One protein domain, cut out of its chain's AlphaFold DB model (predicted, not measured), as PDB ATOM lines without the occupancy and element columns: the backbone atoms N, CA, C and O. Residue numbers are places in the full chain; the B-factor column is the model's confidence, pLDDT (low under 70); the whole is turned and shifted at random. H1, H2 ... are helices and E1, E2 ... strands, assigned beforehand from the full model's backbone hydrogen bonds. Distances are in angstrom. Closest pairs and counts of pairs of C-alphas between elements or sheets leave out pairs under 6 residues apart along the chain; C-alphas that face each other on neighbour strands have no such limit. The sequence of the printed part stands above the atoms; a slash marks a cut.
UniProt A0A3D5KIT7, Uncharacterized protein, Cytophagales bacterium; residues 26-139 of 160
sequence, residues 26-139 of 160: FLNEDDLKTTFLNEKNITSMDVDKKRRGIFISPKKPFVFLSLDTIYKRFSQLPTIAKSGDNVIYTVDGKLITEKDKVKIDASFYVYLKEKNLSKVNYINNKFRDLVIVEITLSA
ATOM      1  N   PHE A  26      30.087  52.413 -31.081       93.25
ATOM      2  CA  PHE A  26      29.640  51.452 -30.075       93.25
ATOM      3  C   PHE A  26      29.845  50.031 -30.596       93.25
ATOM      4  O   PHE A  26      29.382  49.715 -31.692       93.25
ATOM      5  N   LEU A  27      30.508  49.182 -29.811       93.06
ATOM      6  CA  LEU A  27      30.641  47.750 -30.076       93.06
ATOM      7  C   LEU A  27      29.993  46.961 -28.941       93.06
ATOM      8  O   LEU A  27      30.322  47.167 -27.773       93.06
ATOM      9  N   ASN A  28      29.081  46.054 -29.286       93.50
ATOM     10  CA  ASN A  28      28.511  45.105 -28.331       93.50
ATOM     11  C   ASN A  28      29.457  43.907 -28.113       93.50
ATOM     12  O   ASN A  28      30.465  43.749 -28.799       93.50
ATOM     13  N   GLU A  29      29.121  43.044 -27.157       89.19
ATOM     14  CA  GLU A  29      29.910  41.856 -26.809       89.19
ATOM     15  C   GLU A  29      30.202  40.897 -27.979       89.19
ATOM     16  O   GLU A  29      31.274  40.288 -28.018       89.19
ATOM     17  N   ASP A  30      29.289  40.768 -28.941       88.12
ATOM     18  CA  ASP A  30      29.473  39.881 -30.091       88.12
ATOM     19  C   ASP A  30      30.381  40.511 -31.150       88.12
ATOM     20  O   ASP A  30      31.299  39.854 -31.647       88.12
ATOM     21  N   ASP A  31      30.208  41.806 -31.421       89.56
ATOM     22  CA  ASP A  31      31.081  42.576 -32.306       89.56
ATOM     23  C   ASP A  31      32.530  42.600 -31.788       89.56
ATOM     24  O   ASP A  31      33.465  42.601 -32.588       89.56
ATOM     25  N   LEU A  32      32.751  42.569 -30.467       87.25
ATOM     26  CA  LEU A  32      34.100  42.544 -29.881       87.25
ATOM     27  C   LEU A  32      34.899  41.285 -30.218       87.25
ATOM     28  O   LEU A  32      36.129  41.322 -30.216       87.25
ATOM     29  N   LYS A  33      34.228  40.169 -30.507       88.12
ATOM     30  CA  LYS A  33      34.900  38.908 -30.858       88.12
ATOM     31  C   LYS A  33      35.367  38.891 -32.309       88.12
ATOM     32  O   LYS A  33      36.302  38.164 -32.633       88.12
ATOM     33  N   THR A  34      34.718  39.669 -33.173       90.56
ATOM     34  CA  THR A  34      34.956  39.660 -34.622       90.56
ATOM     35  C   THR A  34      35.559  40.964 -35.143       90.56
ATOM     36  O   THR A  34      35.960  41.029 -36.307       90.56
ATOM     37  N   THR A  35      35.667  41.996 -34.303       93.62
ATOM     38  CA  THR A  35      36.231  43.298 -34.673       93.62
ATOM     39  C   THR A  35      37.662  43.444 -34.168       93.62
ATOM     40  O   THR A  35      37.934  43.363 -32.973       93.62
ATOM     41  N   PHE A  36      38.579  43.728 -35.087       94.50
ATOM     42  CA  PHE A  36      39.981  44.004 -34.812       94.50
ATOM     43  C   PHE A  36      40.214  45.509 -34.931       94.50
ATOM     44  O   PHE A  36      40.067  46.088 -36.010       94.50
ATOM     45  N   LEU A  37      40.592  46.143 -33.820       94.19
ATOM     46  CA  LEU A  37      40.835  47.582 -33.737       94.19
ATOM     47  C   LEU A  37      42.302  47.868 -33.468       94.19
ATOM     48  O   LEU A  37      42.905  47.254 -32.587       94.19
ATOM     49  N   ASN A  38      42.859  48.844 -34.178       94.38
ATOM     50  CA  ASN A  38      44.215  49.288 -33.913       94.38
ATOM     51  C   ASN A  38      44.218  50.237 -32.711       94.38
ATOM     52  O   ASN A  38      43.741  51.371 -32.794       94.38
ATOM     53  N   GLU A  39      44.820  49.803 -31.606       91.69
ATOM     54  CA  GLU A  39      44.981  50.608 -30.390       91.69
ATOM     55  C   GLU A  39      45.625  51.979 -30.646       91.69
ATOM     56  O   GLU A  39      45.286  52.963 -29.987       91.69
ATOM     57  N   LYS A  40      46.513  52.100 -31.643       92.88
ATOM     58  CA  LYS A  40      47.173  53.375 -31.960       92.88
ATOM     59  C   LYS A  40      46.196  54.407 -32.503       92.88
ATOM     60  O   LYS A  40      46.464  55.601 -32.346       92.88
ATOM     61  N   ASN A  41      45.081  53.965 -33.083       92.44
ATOM     62  CA  ASN A  41      44.001  54.816 -33.563       92.44
ATOM     63  C   ASN A  41      42.921  55.086 -32.494       92.44
ATOM     64  O   ASN A  41      41.973  55.812 -32.770       92.44
ATOM     65  N   ILE A  42      43.049  54.560 -31.271       93.00
ATOM     66  CA  ILE A  42      42.093  54.798 -30.182       93.00
ATOM     67  C   ILE A  42      42.569  55.966 -29.310       93.00
ATOM     68  O   ILE A  42      43.742  56.047 -28.934       93.00
ATOM     69  N   THR A  43      41.655  56.882 -28.994       92.94
ATOM     70  CA  THR A  43      41.869  57.981 -28.039       92.94
ATOM     71  C   THR A  43      41.363  57.597 -26.654       92.94
ATOM     72  O   THR A  43      42.063  57.787 -25.665       92.94
ATOM     73  N   SER A  44      40.152  57.048 -26.581       92.50
ATOM     74  CA  SER A  44      39.536  56.612 -25.328       92.50
ATOM     75  C   SER A  44      38.577  55.448 -25.556       92.50
ATOM     76  O   SER A  44      38.078  55.236 -26.665       92.50
ATOM     77  N   MET A  45      38.330  54.696 -24.486       94.12
ATOM     78  CA  MET A  45      37.376  53.596 -24.443       94.12
ATOM     79  C   MET A  45      36.581  53.697 -23.142       94.12
ATOM     80  O   MET A  45      37.174  53.847 -22.075       94.12
ATOM     81  N   ASP A  46      35.258  53.619 -23.238       94.62
ATOM     82  CA  ASP A  46      34.343  53.641 -22.098       94.62
ATOM     83  C   ASP A  46      33.443  52.401 -22.134       94.62
ATOM     84  O   ASP A  46      33.010  51.973 -23.205       94.62
ATOM     85  N   VAL A  47      33.197  51.787 -20.977       94.38
ATOM     86  CA  VAL A  47      32.435  50.537 -20.880       94.38
ATOM     87  C   VAL A  47      31.000  50.841 -20.470       94.38
ATOM     88  O   VAL A  47      30.727  51.199 -19.322       94.38
ATOM     89  N   ASP A  48      30.057  50.574 -21.369       92.25
ATOM     90  CA  ASP A  48      28.634  50.660 -21.064       92.25
ATOM     91  C   ASP A  48      28.122  49.317 -20.532       92.25
ATOM     92  O   ASP A  48      27.740  48.404 -21.273       92.25
ATOM     93  N   LYS A  49      28.063  49.220 -19.201       89.75
ATOM     94  CA  LYS A  49      27.516  48.050 -18.504       89.75
ATOM     95  C   LYS A  49      26.026  47.832 -18.777       89.75
ATOM     96  O   LYS A  49      25.581  46.689 -18.734       89.75
ATOM     97  N   LYS A  50      25.250  48.890 -19.050       89.81
ATOM     98  CA  LYS A  50      23.801  48.774 -19.293       89.81
ATOM     99  C   LYS A  50      23.530  48.132 -20.647       89.81
ATOM    100  O   LYS A  50      22.621  47.317 -20.761       89.81
ATOM    101  N   ARG A  51      24.325  48.489 -21.657       87.25
ATOM    102  CA  ARG A  51      24.191  47.968 -23.026       87.25
ATOM    103  C   ARG A  51      25.126  46.799 -23.344       87.25
ATOM    104  O   ARG A  51      25.095  46.321 -24.472       87.25
ATOM    105  N   ARG A  52      25.923  46.333 -22.372       91.25
ATOM    106  CA  ARG A  52      26.923  45.255 -22.527       91.25
ATOM    107  C   ARG A  52      27.831  45.486 -23.738       91.25
ATOM    108  O   ARG A  52      27.922  44.660 -24.645       91.25
ATOM    109  N   GLY A  53      28.486  46.640 -23.757       93.38
ATOM    110  CA  GLY A  53      29.377  47.013 -24.846       93.38
ATOM    111  C   GLY A  53      30.371  48.089 -24.448       93.38
ATOM    112  O   GLY A  53      30.464  48.475 -23.281       93.38
ATOM    113  N   ILE A  54      31.110  48.573 -25.436       94.12
ATOM    114  CA  ILE A  54      32.093  49.636 -25.265       94.12
ATOM    115  C   ILE A  54      31.861  50.753 -26.276       94.12
ATOM    116  O   ILE A  54      31.544  50.505 -27.440       94.12
ATOM    117  N   PHE A  55      32.045  51.987 -25.824       94.12
ATOM    118  CA  PHE A  55      32.196  53.151 -26.680       94.12
ATOM    119  C   PHE A  55      33.679  53.401 -26.918       94.12
ATOM    120  O   PHE A  55      34.464  53.445 -25.974       94.12
ATOM    121  N   ILE A  56      34.071  53.577 -28.173       94.31
ATOM    122  CA  ILE A  56      35.459  53.824 -28.558       94.31
ATOM    123  C   ILE A  56      35.512  55.133 -29.323       94.31
ATOM    124  O   ILE A  56      34.869  55.274 -30.365       94.31
ATOM    125  N   SER A  57      36.307  56.072 -28.823       93.50
ATOM    126  CA  SER A  57      36.560  57.341 -29.502       93.50
ATOM    127  C   SER A  57      37.856  57.227 -30.299       93.50
ATOM    128  O   SER A  57      38.919  57.046 -29.692       93.50
ATOM    129  N   PRO A  58      37.812  57.309 -31.636       92.81
ATOM    130  CA  PRO A  58      39.015  57.192 -32.440       92.81
ATOM    131  C   PRO A  58      39.764  58.522 -32.605       92.81
ATOM    132  O   PRO A  58      39.185  59.603 -32.503       92.81
ATOM    133  N   LYS A  59      41.055  58.439 -32.947       91.25
ATOM    134  CA  LYS A  59      41.863  59.574 -33.430       91.25
ATOM    135  C   LYS A  59      41.517  59.925 -34.878       91.25
ATOM    136  O   LYS A  59      41.506  61.099 -35.238       91.25
ATOM    137  N   LYS A  60      41.257  58.911 -35.712       89.69
ATOM    138  CA  LYS A  60      40.825  59.020 -37.116       89.69
ATOM    139  C   LYS A  60      39.638  58.090 -37.377       89.69
ATOM    140  O   LYS A  60      39.622  57.007 -36.792       89.69
ATOM    141  N   PRO A  61      38.701  58.438 -38.279       89.12
ATOM    142  CA  PRO A  61      37.505  57.633 -38.493       89.12
ATOM    143  C   PRO A  61      37.871  56.182 -38.802       89.12
ATOM    144  O   PRO A  61      38.738  55.925 -39.641       89.12
ATOM    145  N   PHE A  62      37.218  55.239 -38.122       89.88
ATOM    146  CA  PHE A  62      37.412  53.826 -38.416       89.88
ATOM    147  C   PHE A  62      36.869  53.509 -39.803       89.88
ATOM    148  O   PHE A  62      35.711  53.787 -40.115       89.88
ATOM    149  N   VAL A  63      37.708  52.881 -40.618       92.56
ATOM    150  CA  VAL A  63      37.296  52.262 -41.875       92.56
ATOM    151  C   VAL A  63      37.499  50.772 -41.702       92.56
ATOM    152  O   VAL A  63      38.620  50.329 -41.478       92.56
ATOM    153  N   PHE A  64      36.424  49.995 -41.778       93.69
ATOM    154  CA  PHE A  64      36.497  48.550 -41.595       93.69
ATOM    155  C   PHE A  64      36.653  47.835 -42.933       93.69
ATOM    156  O   PHE A  64      35.909  48.081 -43.881       93.69
ATOM    157  N   LEU A  65      37.622  46.930 -42.991       93.12
ATOM    158  CA  LEU A  65      37.880  46.036 -44.107       93.12
ATOM    159  C   LEU A  65      37.387  44.632 -43.760       93.12
ATOM    160  O   LEU A  65      37.588  44.150 -42.643       93.12
ATOM    161  N   SER A  66      36.777  43.972 -44.743       92.31
ATOM    162  CA  SER A  66      36.456  42.545 -44.666       92.31
ATOM    163  C   SER A  66      37.688  41.688 -44.976       92.31
ATOM    164  O   SER A  66      38.639  42.153 -45.619       92.31
ATOM    165  N   LEU A  67      37.652  40.412 -44.582       89.88
ATOM    166  CA  LEU A  67      38.695  39.443 -44.938       89.88
ATOM    167  C   LEU A  67      38.848  39.286 -46.451       89.88
ATOM    168  O   LEU A  67      39.971  39.235 -46.946       89.88
ATOM    169  N   ASP A  68      37.742  39.298 -47.191       86.19
ATOM    170  CA  ASP A  68      37.753  39.238 -48.651       86.19
ATOM    171  C   ASP A  68      38.440  40.456 -49.266       86.19
ATOM    172  O   ASP A  68      39.214  40.328 -50.216       86.19
ATOM    173  N   THR A  69      38.179  41.649 -48.727       88.38
ATOM    174  CA  THR A  69      38.832  42.883 -49.175       88.38
ATOM    175  C   THR A  69      40.336  42.822 -48.922       88.38
ATOM    176  O   THR A  69      41.119  43.167 -49.809       88.38
ATOM    177  N   ILE A  70      40.748  42.353 -47.741       89.75
ATOM    178  CA  ILE A  70      42.162  42.168 -47.392       89.75
ATOM    179  C   ILE A  70      42.810  41.153 -48.328       89.75
ATOM    180  O   ILE A  70      43.825  41.448 -48.957       89.75
ATOM    181  N   TYR A  71      42.195  39.986 -48.488       85.94
ATOM    182  CA  TYR A  71      42.725  38.937 -49.341       85.94
ATOM    183  C   TYR A  71      42.861  39.418 -50.788       85.94
ATOM    184  O   TYR A  71      43.937  39.330 -51.366       85.94
ATOM    185  N   LYS A  72      41.832  40.048 -51.364       84.44
ATOM    186  CA  LYS A  72      41.899  40.586 -52.734       84.44
ATOM    187  C   LYS A  72      43.002  41.628 -52.918       84.44
ATOM    188  O   LYS A  72      43.598  41.665 -53.993       84.44
ATOM    189  N   ARG A  73      43.256  42.460 -51.902       84.56
ATOM    190  CA  ARG A  73      44.227  43.562 -51.963       84.56
ATOM    191  C   ARG A  73      45.674  43.111 -51.760       84.56
ATOM    192  O   ARG A  73      46.559  43.699 -52.369       84.56
ATOM    193  N   PHE A  74      45.907  42.112 -50.909       84.50
ATOM    194  CA  PHE A  74      47.252  41.715 -50.472       84.50
ATOM    195  C   PHE A  74      47.681  40.313 -50.943       84.50
ATOM    196  O   PHE A  74      48.847  39.958 -50.784       84.50
ATOM    197  N   SER A  75      46.776  39.521 -51.528       81.06
ATOM    198  CA  SER A  75      47.088  38.201 -52.093       81.06
ATOM    199  C   SER A  75      48.006  38.306 -53.308       81.06
ATOM    200  O   SER A  75      47.785  39.124 -54.206       81.06
ATOM    201  N   GLN A  76      49.003  37.421 -53.355       73.00
ATOM    202  CA  GLN A  76      49.911  37.270 -54.495       73.00
ATOM    203  C   GLN A  76      49.438  36.177 -55.465       73.00
ATOM    204  O   GLN A  76      49.936  36.088 -56.589       73.00
ATOM    205  N   LEU A  77      48.466  35.351 -55.060       67.00
ATOM    206  CA  LEU A  77      47.897  34.309 -55.905       67.00
ATOM    207  C   LEU A  77      47.013  34.885 -57.033       67.00
ATOM    208  O   LEU A  77      46.306  35.887 -56.854       67.00
ATOM    209  N   PRO A  78      46.999  34.236 -58.213       59.69
ATOM    210  CA  PRO A  78      46.099  34.596 -59.301       59.69
ATOM    211  C   PRO A  78      44.628  34.408 -58.900       59.69
ATOM    212  O   PRO A  78      44.277  33.555 -58.085       59.69
ATOM    213  N   THR A  79      43.751  35.213 -59.505       54.94
ATOM    214  CA  THR A  79      42.326  35.396 -59.160       54.94
ATOM    215  C   THR A  79      41.492  34.108 -59.072       54.94
ATOM    216  O   THR A  79      40.469  34.085 -58.398       54.94
ATOM    217  N   ILE A  80      41.957  33.017 -59.677       47.97
ATOM    218  CA  ILE A  80      41.296  31.702 -59.696       47.97
ATOM    219  C   ILE A  80      41.286  31.039 -58.300       47.97
ATOM    220  O   ILE A  80      40.382  30.273 -57.996       47.97
ATOM    221  N   ALA A  81      42.214  31.399 -57.403       50.00
ATOM    222  CA  ALA A  81      42.215  30.959 -55.999       50.00
ATOM    223  C   ALA A  81      41.418  31.899 -55.063       50.00
ATOM    224  O   ALA A  81      41.542  31.802 -53.841       50.00
ATOM    225  N   LYS A  82      40.663  32.867 -55.619       53.09
ATOM    226  CA  LYS A  82      40.031  33.968 -54.864       53.09
ATOM    227  C   LYS A  82      38.547  33.820 -54.576       53.09
ATOM    228  O   LYS A  82      37.952  34.731 -54.006       53.09
ATOM    229  N   SER A  83      37.953  32.693 -54.933       51.22
ATOM    230  CA  SER A  83      36.553  32.418 -54.649       51.22
ATOM    231  C   SER A  83      36.388  30.921 -54.441       51.22
ATOM    232  O   SER A  83      36.640  30.149 -55.361       51.22
ATOM    233  N   GLY A  84      36.035  30.502 -53.229       56.31
ATOM    234  CA  GLY A  84      35.652  29.115 -52.987       56.31
ATOM    235  C   GLY A  84      35.851  28.657 -51.551       56.31
ATOM    236  O   GLY A  84      36.792  29.063 -50.870       56.31
ATOM    237  N   ASP A  85      34.971  27.759 -51.126       64.19
ATOM    238  CA  ASP A  85      34.807  27.181 -49.784       64.19
ATOM    239  C   ASP A  85      36.057  26.492 -49.191       64.19
ATOM    240  O   ASP A  85      36.050  26.055 -48.044       64.19
ATOM    241  N   ASN A  86      37.167  26.459 -49.933       80.62
ATOM    242  CA  ASN A  86      38.432  25.814 -49.580       80.62
ATOM    243  C   ASN A  86      39.489  26.789 -49.029       80.62
ATOM    244  O   ASN A  86      40.684  26.491 -49.047       80.62
ATOM    245  N   VAL A  87      39.072  27.961 -48.544       85.62
ATOM    246  CA  VAL A  87      39.972  28.918 -47.881       85.62
ATOM    247  C   VAL A  87      39.711  28.943 -46.381       85.62
ATOM    248  O   VAL A  87      38.583  29.181 -45.944       85.62
ATOM    249  N   ILE A  88      40.767  28.766 -45.593       89.50
ATOM    250  CA  ILE A  88      40.753  28.964 -44.142       89.50
ATOM    251  C   ILE A  88      41.543  30.223 -43.811       89.50
ATOM    252  O   ILE A  88      42.677  30.379 -44.263       89.50
ATOM    253  N   TYR A  89      40.958  31.090 -42.988       91.62
ATOM    254  CA  TYR A  89      41.618  32.297 -42.504       91.62
ATOM    255  C   TYR A  89      42.066  32.124 -41.061       91.62
ATOM    256  O   TYR A  89      41.300  31.664 -40.208       91.62
ATOM    257  N   THR A  90      43.285  32.564 -40.779       93.94
ATOM    258  CA  THR A  90      43.723  32.870 -39.422       93.94
ATOM    259  C   THR A  90      44.099  34.344 -39.326       93.94
ATOM    260  O   THR A  90      44.716  34.887 -40.239       93.94
ATOM    261  N   VAL A  91      43.716  35.000 -38.232       94.25
ATOM    262  CA  VAL A  91      44.096  36.387 -37.924       94.25
ATOM    263  C   VAL A  91      44.811  36.382 -36.580       94.25
ATOM    264  O   VAL A  91      44.248  35.911 -35.592       94.25
ATOM    265  N   ASP A  92      46.071  36.818 -36.554       92.38
ATOM    266  CA  ASP A  92      46.954  36.774 -35.376       92.38
ATOM    267  C   ASP A  92      46.950  35.401 -34.677       92.38
ATOM    268  O   ASP A  92      46.841  35.271 -33.457       92.38
ATOM    269  N   GLY A  93      47.011  34.339 -35.488       90.00
ATOM    270  CA  GLY A  93      47.024  32.947 -35.028       90.00
ATOM    271  C   GLY A  93      45.658  32.370 -34.635       90.00
ATOM    272  O   GLY A  93      45.569  31.172 -34.371       90.00
ATOM    273  N   LYS A  94      44.582  33.165 -34.635       92.06
ATOM    274  CA  LYS A  94      43.223  32.696 -34.317       92.06
ATOM    275  C   LYS A  94      42.483  32.264 -35.574       92.06
ATOM    276  O   LYS A  94      42.438  33.006 -36.550       92.06
ATOM    277  N   LEU A  95      41.875  31.078 -35.536       92.94
ATOM    278  CA  LEU A  95      41.019  30.578 -36.611       92.94
ATOM    279  C   LEU A  95      39.746  31.421 -36.722       92.94
ATOM    280  O   LEU A  95      39.049  31.618 -35.728       92.94
ATOM    281  N   ILE A  96      39.423  31.863 -37.937       91.81
ATOM    282  CA  ILE A  96      38.167  32.553 -38.227       91.81
ATOM    283  C   ILE A  96      37.171  31.572 -38.840       91.81
ATOM    284  O   ILE A  96      37.392  31.045 -39.930       91.81
ATOM    285  N   THR A  97      36.049  31.370 -38.153       86.81
ATOM    286  CA  THR A  97      34.931  30.535 -38.619       86.81
ATOM    287  C   THR A  97      33.857  31.349 -39.341       86.81
ATOM    288  O   THR A  97      33.307  30.889 -40.336       86.81
ATOM    289  N   GLU A  98      33.588  32.575 -38.886       88.06
ATOM    290  CA  GLU A  98      32.533  33.452 -39.412       88.06
ATOM    291  C   GLU A  98      33.137  34.628 -40.187       88.06
ATOM    292  O   GLU A  98      33.266  35.742 -39.677       88.06
ATOM    293  N   LYS A  99      33.544  34.365 -41.432       87.00
ATOM    294  CA  LYS A  99      34.302  35.314 -42.266       87.00
ATOM    295  C   LYS A  99      33.567  36.643 -42.479       87.00
ATOM    296  O   LYS A  99      34.189  37.700 -42.397       87.00
ATOM    297  N   ASP A 100      32.251  36.585 -42.674       87.75
ATOM    298  CA  ASP A 100      31.416  37.744 -43.023       87.75
ATOM    299  C   ASP A 100      31.227  38.734 -41.867       87.75
ATOM    300  O   ASP A 100      30.880  39.895 -42.085       87.75
ATOM    301  N   LYS A 101      31.462  38.294 -40.623       90.38
ATOM    302  CA  LYS A 101      31.340  39.147 -39.432       90.38
ATOM    303  C   LYS A 101      32.648  39.824 -39.039       90.38
ATOM    304  O   LYS A 101      32.639  40.674 -38.145       90.38
ATOM    305  N   VAL A 102      33.766  39.449 -39.664       93.38
ATOM    306  CA  VAL A 102      35.074  40.007 -39.327       93.38
ATOM    307  C   VAL A 102      35.212  41.425 -39.865       93.38
ATOM    308  O   VAL A 102      35.076  41.674 -41.062       93.38
ATOM    309  N   LYS A 103      35.538  42.350 -38.960       94.50
ATOM    310  CA  LYS A 103      35.780  43.764 -39.254       94.50
ATOM    311  C   LYS A 103      37.198  44.111 -38.821       94.50
ATOM    312  O   LYS A 103      37.499  44.064 -37.634       94.50
ATOM    313  N   ILE A 104      38.073  44.457 -39.757       95.19
ATOM    314  CA  ILE A 104      39.463  44.830 -39.452       95.19
ATOM    315  C   ILE A 104      39.656  46.312 -39.744       95.19
ATOM    316  O   ILE A 104      39.375  46.764 -40.851       95.19
ATOM    317  N   ASP A 105      40.127  47.078 -38.765       94.56
ATOM    318  CA  ASP A 105      40.463  48.491 -38.955       94.56
ATOM    319  C   ASP A 105      41.537  48.667 -40.048       94.56
ATOM    320  O   ASP A 105      42.631  48.106 -39.983       94.56
ATOM    321  N   ALA A 106      41.244  49.488 -41.057       93.25
ATOM    322  CA  ALA A 106      42.143  49.804 -42.163       93.25
ATOM    323  C   ALA A 106      43.428  50.525 -41.725       93.25
ATOM    324  O   ALA A 106      44.347  50.661 -42.530       93.25
ATOM    325  N   SER A 107      43.498  51.012 -40.482       93.62
ATOM    326  CA  SER A 107      44.703  51.634 -39.932       93.62
ATOM    327  C   SER A 107      45.808  50.633 -39.554       93.62
ATOM    328  O   SER A 107      46.906  51.056 -39.192       93.62
ATOM    329  N   PHE A 108      45.549  49.322 -39.621       94.94
ATOM    330  CA  PHE A 108      46.573  48.294 -39.444       94.94
ATOM    331  C   PHE A 108      47.524  48.193 -40.643       94.94
ATOM    332  O   PHE A 108      47.122  48.294 -41.803       94.94
ATOM    333  N   TYR A 109      48.782  47.858 -40.356       92.81
ATOM    334  CA  TYR A 109      49.664  47.228 -41.331       92.81
ATOM    335  C   TYR A 109      49.304  45.746 -41.411       92.81
ATOM    336  O   TYR A 109      49.357  45.033 -40.406       92.81
ATOM    337  N   VAL A 110      48.912  45.296 -42.601       91.81
ATOM    338  CA  VAL A 110      48.427  43.935 -42.837       91.81
ATOM    339  C   VAL A 110      49.501  43.127 -43.552       91.81
ATOM    340  O   VAL A 110      49.927  43.485 -44.650       91.81
ATOM    341  N   TYR A 111      49.905  42.016 -42.944       91.69
ATOM    342  CA  TYR A 111      50.825  41.050 -43.537       91.69
ATOM    343  C   TYR A 111      50.068  39.773 -43.853       91.69
ATOM    344  O   TYR A 111      49.362  39.237 -43.001       91.69
ATOM    345  N   LEU A 112      50.217  39.293 -45.083       90.31
ATOM    346  CA  LEU A 112      49.478  38.148 -45.587       90.31
ATOM    347  C   LEU A 112      50.452  37.058 -46.019       90.31
ATOM    348  O   LEU A 112      51.379  37.304 -46.791       90.31
ATOM    349  N   LYS A 113      50.235  35.845 -45.511       89.94
ATOM    350  CA  LYS A 113      50.997  34.652 -45.869       89.94
ATOM    351  C   LYS A 113      50.046  33.551 -46.314       89.94
ATOM    352  O   LYS A 113      49.155  33.143 -45.578       89.94
ATOM    353  N   GLU A 114      50.277  33.034 -47.512       88.25
ATOM    354  CA  GLU A 114      49.470  31.972 -48.111       88.25
ATOM    355  C   GLU A 114      50.207  30.636 -48.046       88.25
ATOM    356  O   GLU A 114      51.404  30.546 -48.333       88.25
ATOM    357  N   LYS A 115      49.485  29.574 -47.688       88.19
ATOM    358  CA  LYS A 115      49.956  28.190 -47.781       88.19
ATOM    359  C   LYS A 115      48.951  27.404 -48.610       88.19
ATOM    360  O   LYS A 115      47.839  27.146 -48.160       88.19
ATOM    361  N   ASN A 116      49.350  27.039 -49.822       86.25
ATOM    362  CA  ASN A 116      48.559  26.197 -50.711       86.25
ATOM    363  C   ASN A 116      48.973  24.732 -50.515       86.25
ATOM    364  O   ASN A 116      50.155  24.403 -50.645       86.25
ATOM    365  N   LEU A 117      48.010  23.864 -50.201       86.50
ATOM    366  CA  LEU A 117      48.280  22.460 -49.906       86.50
ATOM    367  C   LEU A 117      48.271  21.532 -51.137       86.50
ATOM    368  O   LEU A 117      48.544  20.342 -50.993       86.50
ATOM    369  N   SER A 118      48.068  22.054 -52.350       85.25
ATOM    370  CA  SER A 118      47.951  21.260 -53.595       85.25
ATOM    371  C   SER A 118      49.145  20.360 -53.888       85.25
ATOM    372  O   SER A 118      48.994  19.315 -54.518       85.25
ATOM    373  N   LYS A 119      50.332  20.743 -53.411       85.25
ATOM    374  CA  LYS A 119      51.590  20.011 -53.615       85.25
ATOM    375  C   LYS A 119      51.977  19.118 -52.431       85.25
ATOM    376  O   LYS A 119      53.083  18.582 -52.408       85.25
ATOM    377  N   VAL A 120      51.116  18.989 -51.422       87.31
ATOM    378  CA  VAL A 120      51.395  18.185 -50.230       87.31
ATOM    379  C   VAL A 120      50.952  16.741 -50.471       87.31
ATOM    380  O   VAL A 120      49.778  16.462 -50.695       87.31
ATOM    381  N   ASN A 121      51.899  15.803 -50.404       84.56
ATOM    382  CA  ASN A 121      51.663  14.401 -50.778       84.56
ATOM    383  C   ASN A 121      51.061  13.530 -49.661       84.56
ATOM    384  O   ASN A 121      50.609  12.425 -49.932       84.56
ATOM    385  N   TYR A 122      51.059  14.003 -48.414       87.38
ATOM    386  CA  TYR A 122      50.658  13.229 -47.228       87.38
ATOM    387  C   TYR A 122      49.323  13.685 -46.619       87.38
ATOM    388  O   TYR A 122      49.013  13.361 -45.475       87.38
ATOM    389  N   ILE A 123      48.526  14.449 -47.367       86.44
ATOM    390  CA  ILE A 123      47.199  14.896 -46.934       86.44
ATOM    391  C   ILE A 123      46.100  14.171 -47.701       86.44
ATOM    392  O   ILE A 123      46.277  13.744 -48.842       86.44
ATOM    393  N   ASN A 124      44.937  14.049 -47.066       87.81
ATOM    394  CA  ASN A 124      43.756  13.496 -47.712       87.81
ATOM    395  C   ASN A 124      43.377  14.343 -48.942       87.81
ATOM    396  O   ASN A 124      43.366  15.572 -48.857       87.81
ATOM    397  N   ASN A 125      43.011  13.691 -50.054       82.69
ATOM    398  CA  ASN A 125      42.620  14.357 -51.301       82.69
ATOM    399  C   ASN A 125      41.541  15.432 -51.113       82.69
ATOM    400  O   ASN A 125      41.589  16.443 -51.804       82.69
ATOM    401  N   LYS A 126      40.621  15.273 -50.149       84.44
ATOM    402  CA  LYS A 126      39.582  16.281 -49.863       84.44
ATOM    403  C   LYS A 126      40.127  17.641 -49.402       84.44
ATOM    404  O   LYS A 126      39.395  18.619 -49.414       84.44
ATOM    405  N   PHE A 127      41.386  17.696 -48.966       84.56
ATOM    406  CA  PHE A 127      42.066  18.916 -48.525       84.56
ATOM    407  C   PHE A 127      43.166  19.365 -49.486       84.56
ATOM    408  O   PHE A 127      43.900  20.300 -49.173       84.56
ATOM    409  N   ARG A 128      43.326  18.693 -50.633       81.94
ATOM    410  CA  ARG A 128      44.411  18.986 -51.572       81.94
ATOM    411  C   ARG A 128      44.332  20.427 -52.072       81.94
ATOM    412  O   ARG A 128      45.348  21.099 -52.120       81.94
ATOM    413  N   ASP A 129      43.133  20.945 -52.299       83.56
ATOM    414  CA  ASP A 129      42.944  22.315 -52.788       83.56
ATOM    415  C   ASP A 129      42.763  23.347 -51.667       83.56
ATOM    416  O   ASP A 129      42.353  24.481 -51.914       83.56
ATOM    417  N   LEU A 130      43.064  22.969 -50.419       86.81
ATOM    418  CA  LEU A 130      42.947  23.864 -49.278       86.81
ATOM    419  C   LEU A 130      44.018  24.958 -49.341       86.81
ATOM    420  O   LEU A 130      45.219  24.685 -49.473       86.81
ATOM    421  N   VAL A 131      43.578  26.200 -49.168       87.69
ATOM    422  CA  VAL A 131      44.447  27.362 -49.003       87.69
ATOM    423  C   VAL A 131      44.286  27.893 -47.587       87.69
ATOM    424  O   VAL A 131      43.187  28.228 -47.147       87.69
ATOM    425  N   ILE A 132      45.398  27.978 -46.864       89.69
ATOM    426  CA  ILE A 132      45.446  28.606 -45.546       89.69
ATOM    427  C   ILE A 132      46.009  30.011 -45.728       89.69
ATOM    428  O   ILE A 132      47.138  30.176 -46.197       89.69
ATOM    429  N   VAL A 133      45.217  31.007 -45.347       91.06
ATOM    430  CA  VAL A 133      45.581  32.420 -45.379       91.06
ATOM    431  C   VAL A 133      45.826  32.877 -43.950       91.06
ATOM    432  O   VAL A 133      44.909  32.947 -43.134       91.06
ATOM    433  N   GLU A 134      47.081  33.177 -43.657       93.56
ATOM    434  CA  GLU A 134      47.539  33.673 -42.370       93.56
ATOM    435  C   GLU A 134      47.704  35.191 -42.466       93.56
ATOM    436  O   GLU A 134      48.520  35.693 -43.242       93.56
ATOM    437  N   ILE A 135      46.885  35.913 -41.708       94.06
ATOM    438  CA  ILE A 135      46.879  37.371 -41.629       94.06
ATOM    439  C   ILE A 135      47.488  37.770 -40.290       94.06
ATOM    440  O   ILE A 135      47.027  37.346 -39.230       94.06
ATOM    441  N   THR A 136      48.513  38.608 -40.338       94.62
ATOM    442  CA  THR A 136      49.101  39.235 -39.154       94.62
ATOM    443  C   THR A 136      48.810  40.725 -39.192       94.62
ATOM    444  O   THR A 136      49.109  41.396 -40.189       94.62
ATOM    445  N   LEU A 137      48.219  41.236 -38.117       94.75
ATOM    446  CA  LEU A 137      47.883  42.643 -37.956       94.75
ATOM    447  C   LEU A 137      48.941  43.313 -37.083       94.75
ATOM    448  O   LEU A 137      49.266  42.844 -35.995       94.75
ATOM    449  N   SER A 138      49.483  44.433 -37.553       93.25
ATOM    450  CA  SER A 138      50.455  45.204 -36.786       93.25
ATOM    451  C   SER A 138      50.060  46.668 -36.710       93.25
ATOM    452  O   SER A 138      49.745  47.304 -37.716       93.25
ATOM    453  N   ALA A 139      50.103  47.226 -35.503       91.19
ATOM    454  CA  ALA A 139      49.818  48.637 -35.268       91.19
ATOM    455  C   ALA A 139      50.886  49.571 -35.869       91.19
ATOM    456  O   ALA A 139      50.630  50.752 -36.103       91.19
TER     457      ALA A 139
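What this domain is: This is residues 26 to 139 of the 160 residues of an uncharacterized protein of Cytophagales bacterium (UniProt A0A3D5KIT7). The domain is a loose rod built of two separate sheets one after the other along its length: a small sheet of E1, E3 and E2 toward one end, and a larger, twisted sheet of E5, E4, E8 and E7 with the helix H2 across one face. Between them runs the short strand E6, beside residues 35 to 36 and 64 to 65, and the long loop of residues 117 to 130 makes the end beyond the larger sheet. The 114 printed residues hold two named helices and eight named strands, in the order E1 H1 E2 E3 H2 E4 E5 E6 E7 E8; the class is mixed, with under half of the residues in named elements. The small sheet is antiparallel and the larger one mixed. The radius of gyration of the C-alphas is 16.6 A, and the spans are 53 by 25 by 20 A.

How they stand to each other: E1, residues 26 to 28, is antiparallel to E3, residues 53 to 58, with N 27 and O 54 at 2.9 A. E3 forms a hairpin with E2, residues 42 to 48, where N 55 and O 46 are 2.8 A apart. H1, residues 31 to 34, only just is on this sheet and only grazes it; E1, H1 and E2 form a split strand-helix-strand unit, two strands running the same way with E3 between them, and a right-handed crossover. H2, residues 67 to 74, is on the sheet of E5, residues 94 to 96, E4, residues 87 to 91, E8, residues 131 to 138, and E7, residues 109 to 116, at a height over the sheet of 9.4 A. It runs across the strands, at 87 degrees to E7 on the local plane; the closest C-alphas of H2 and E7, those of Phe 74 and Leu 112, are 6.4 A apart. The hairpin E4 and E5 has N 96 and O 89 at 3.0 A, parallel E4 and E8 have N 90 and O 133 at 2.9 A, and the hairpin E7 and E8 has N 113 and O 134 at 2.8 A. E6, residues 103 to 105, pairs with no named strand. Every O i to N i+4 pair of H2 is within hydrogen-bond range; H1 is too short for one.

Where its parts are: E1 begins at C-alpha 26 (29.640, 51.452, -30.075). E2 is 16.8 A long and E3 15.9 A, H2 10.4 A, E4 13.1 A and E7 23.1 A. E8, 22.4 A, ends at C-alpha 138 (50.455, 45.204, -36.786).

The domain as a whole: The C-alphas of Lys 50 and Asn 121, the two farthest apart, are 54.3 A apart. The printed part has no cut. The links H2 to E4 and E7 to E8 are long. The mean pLDDT of the printed part is 87.4; residues 77 to 85 are under 70.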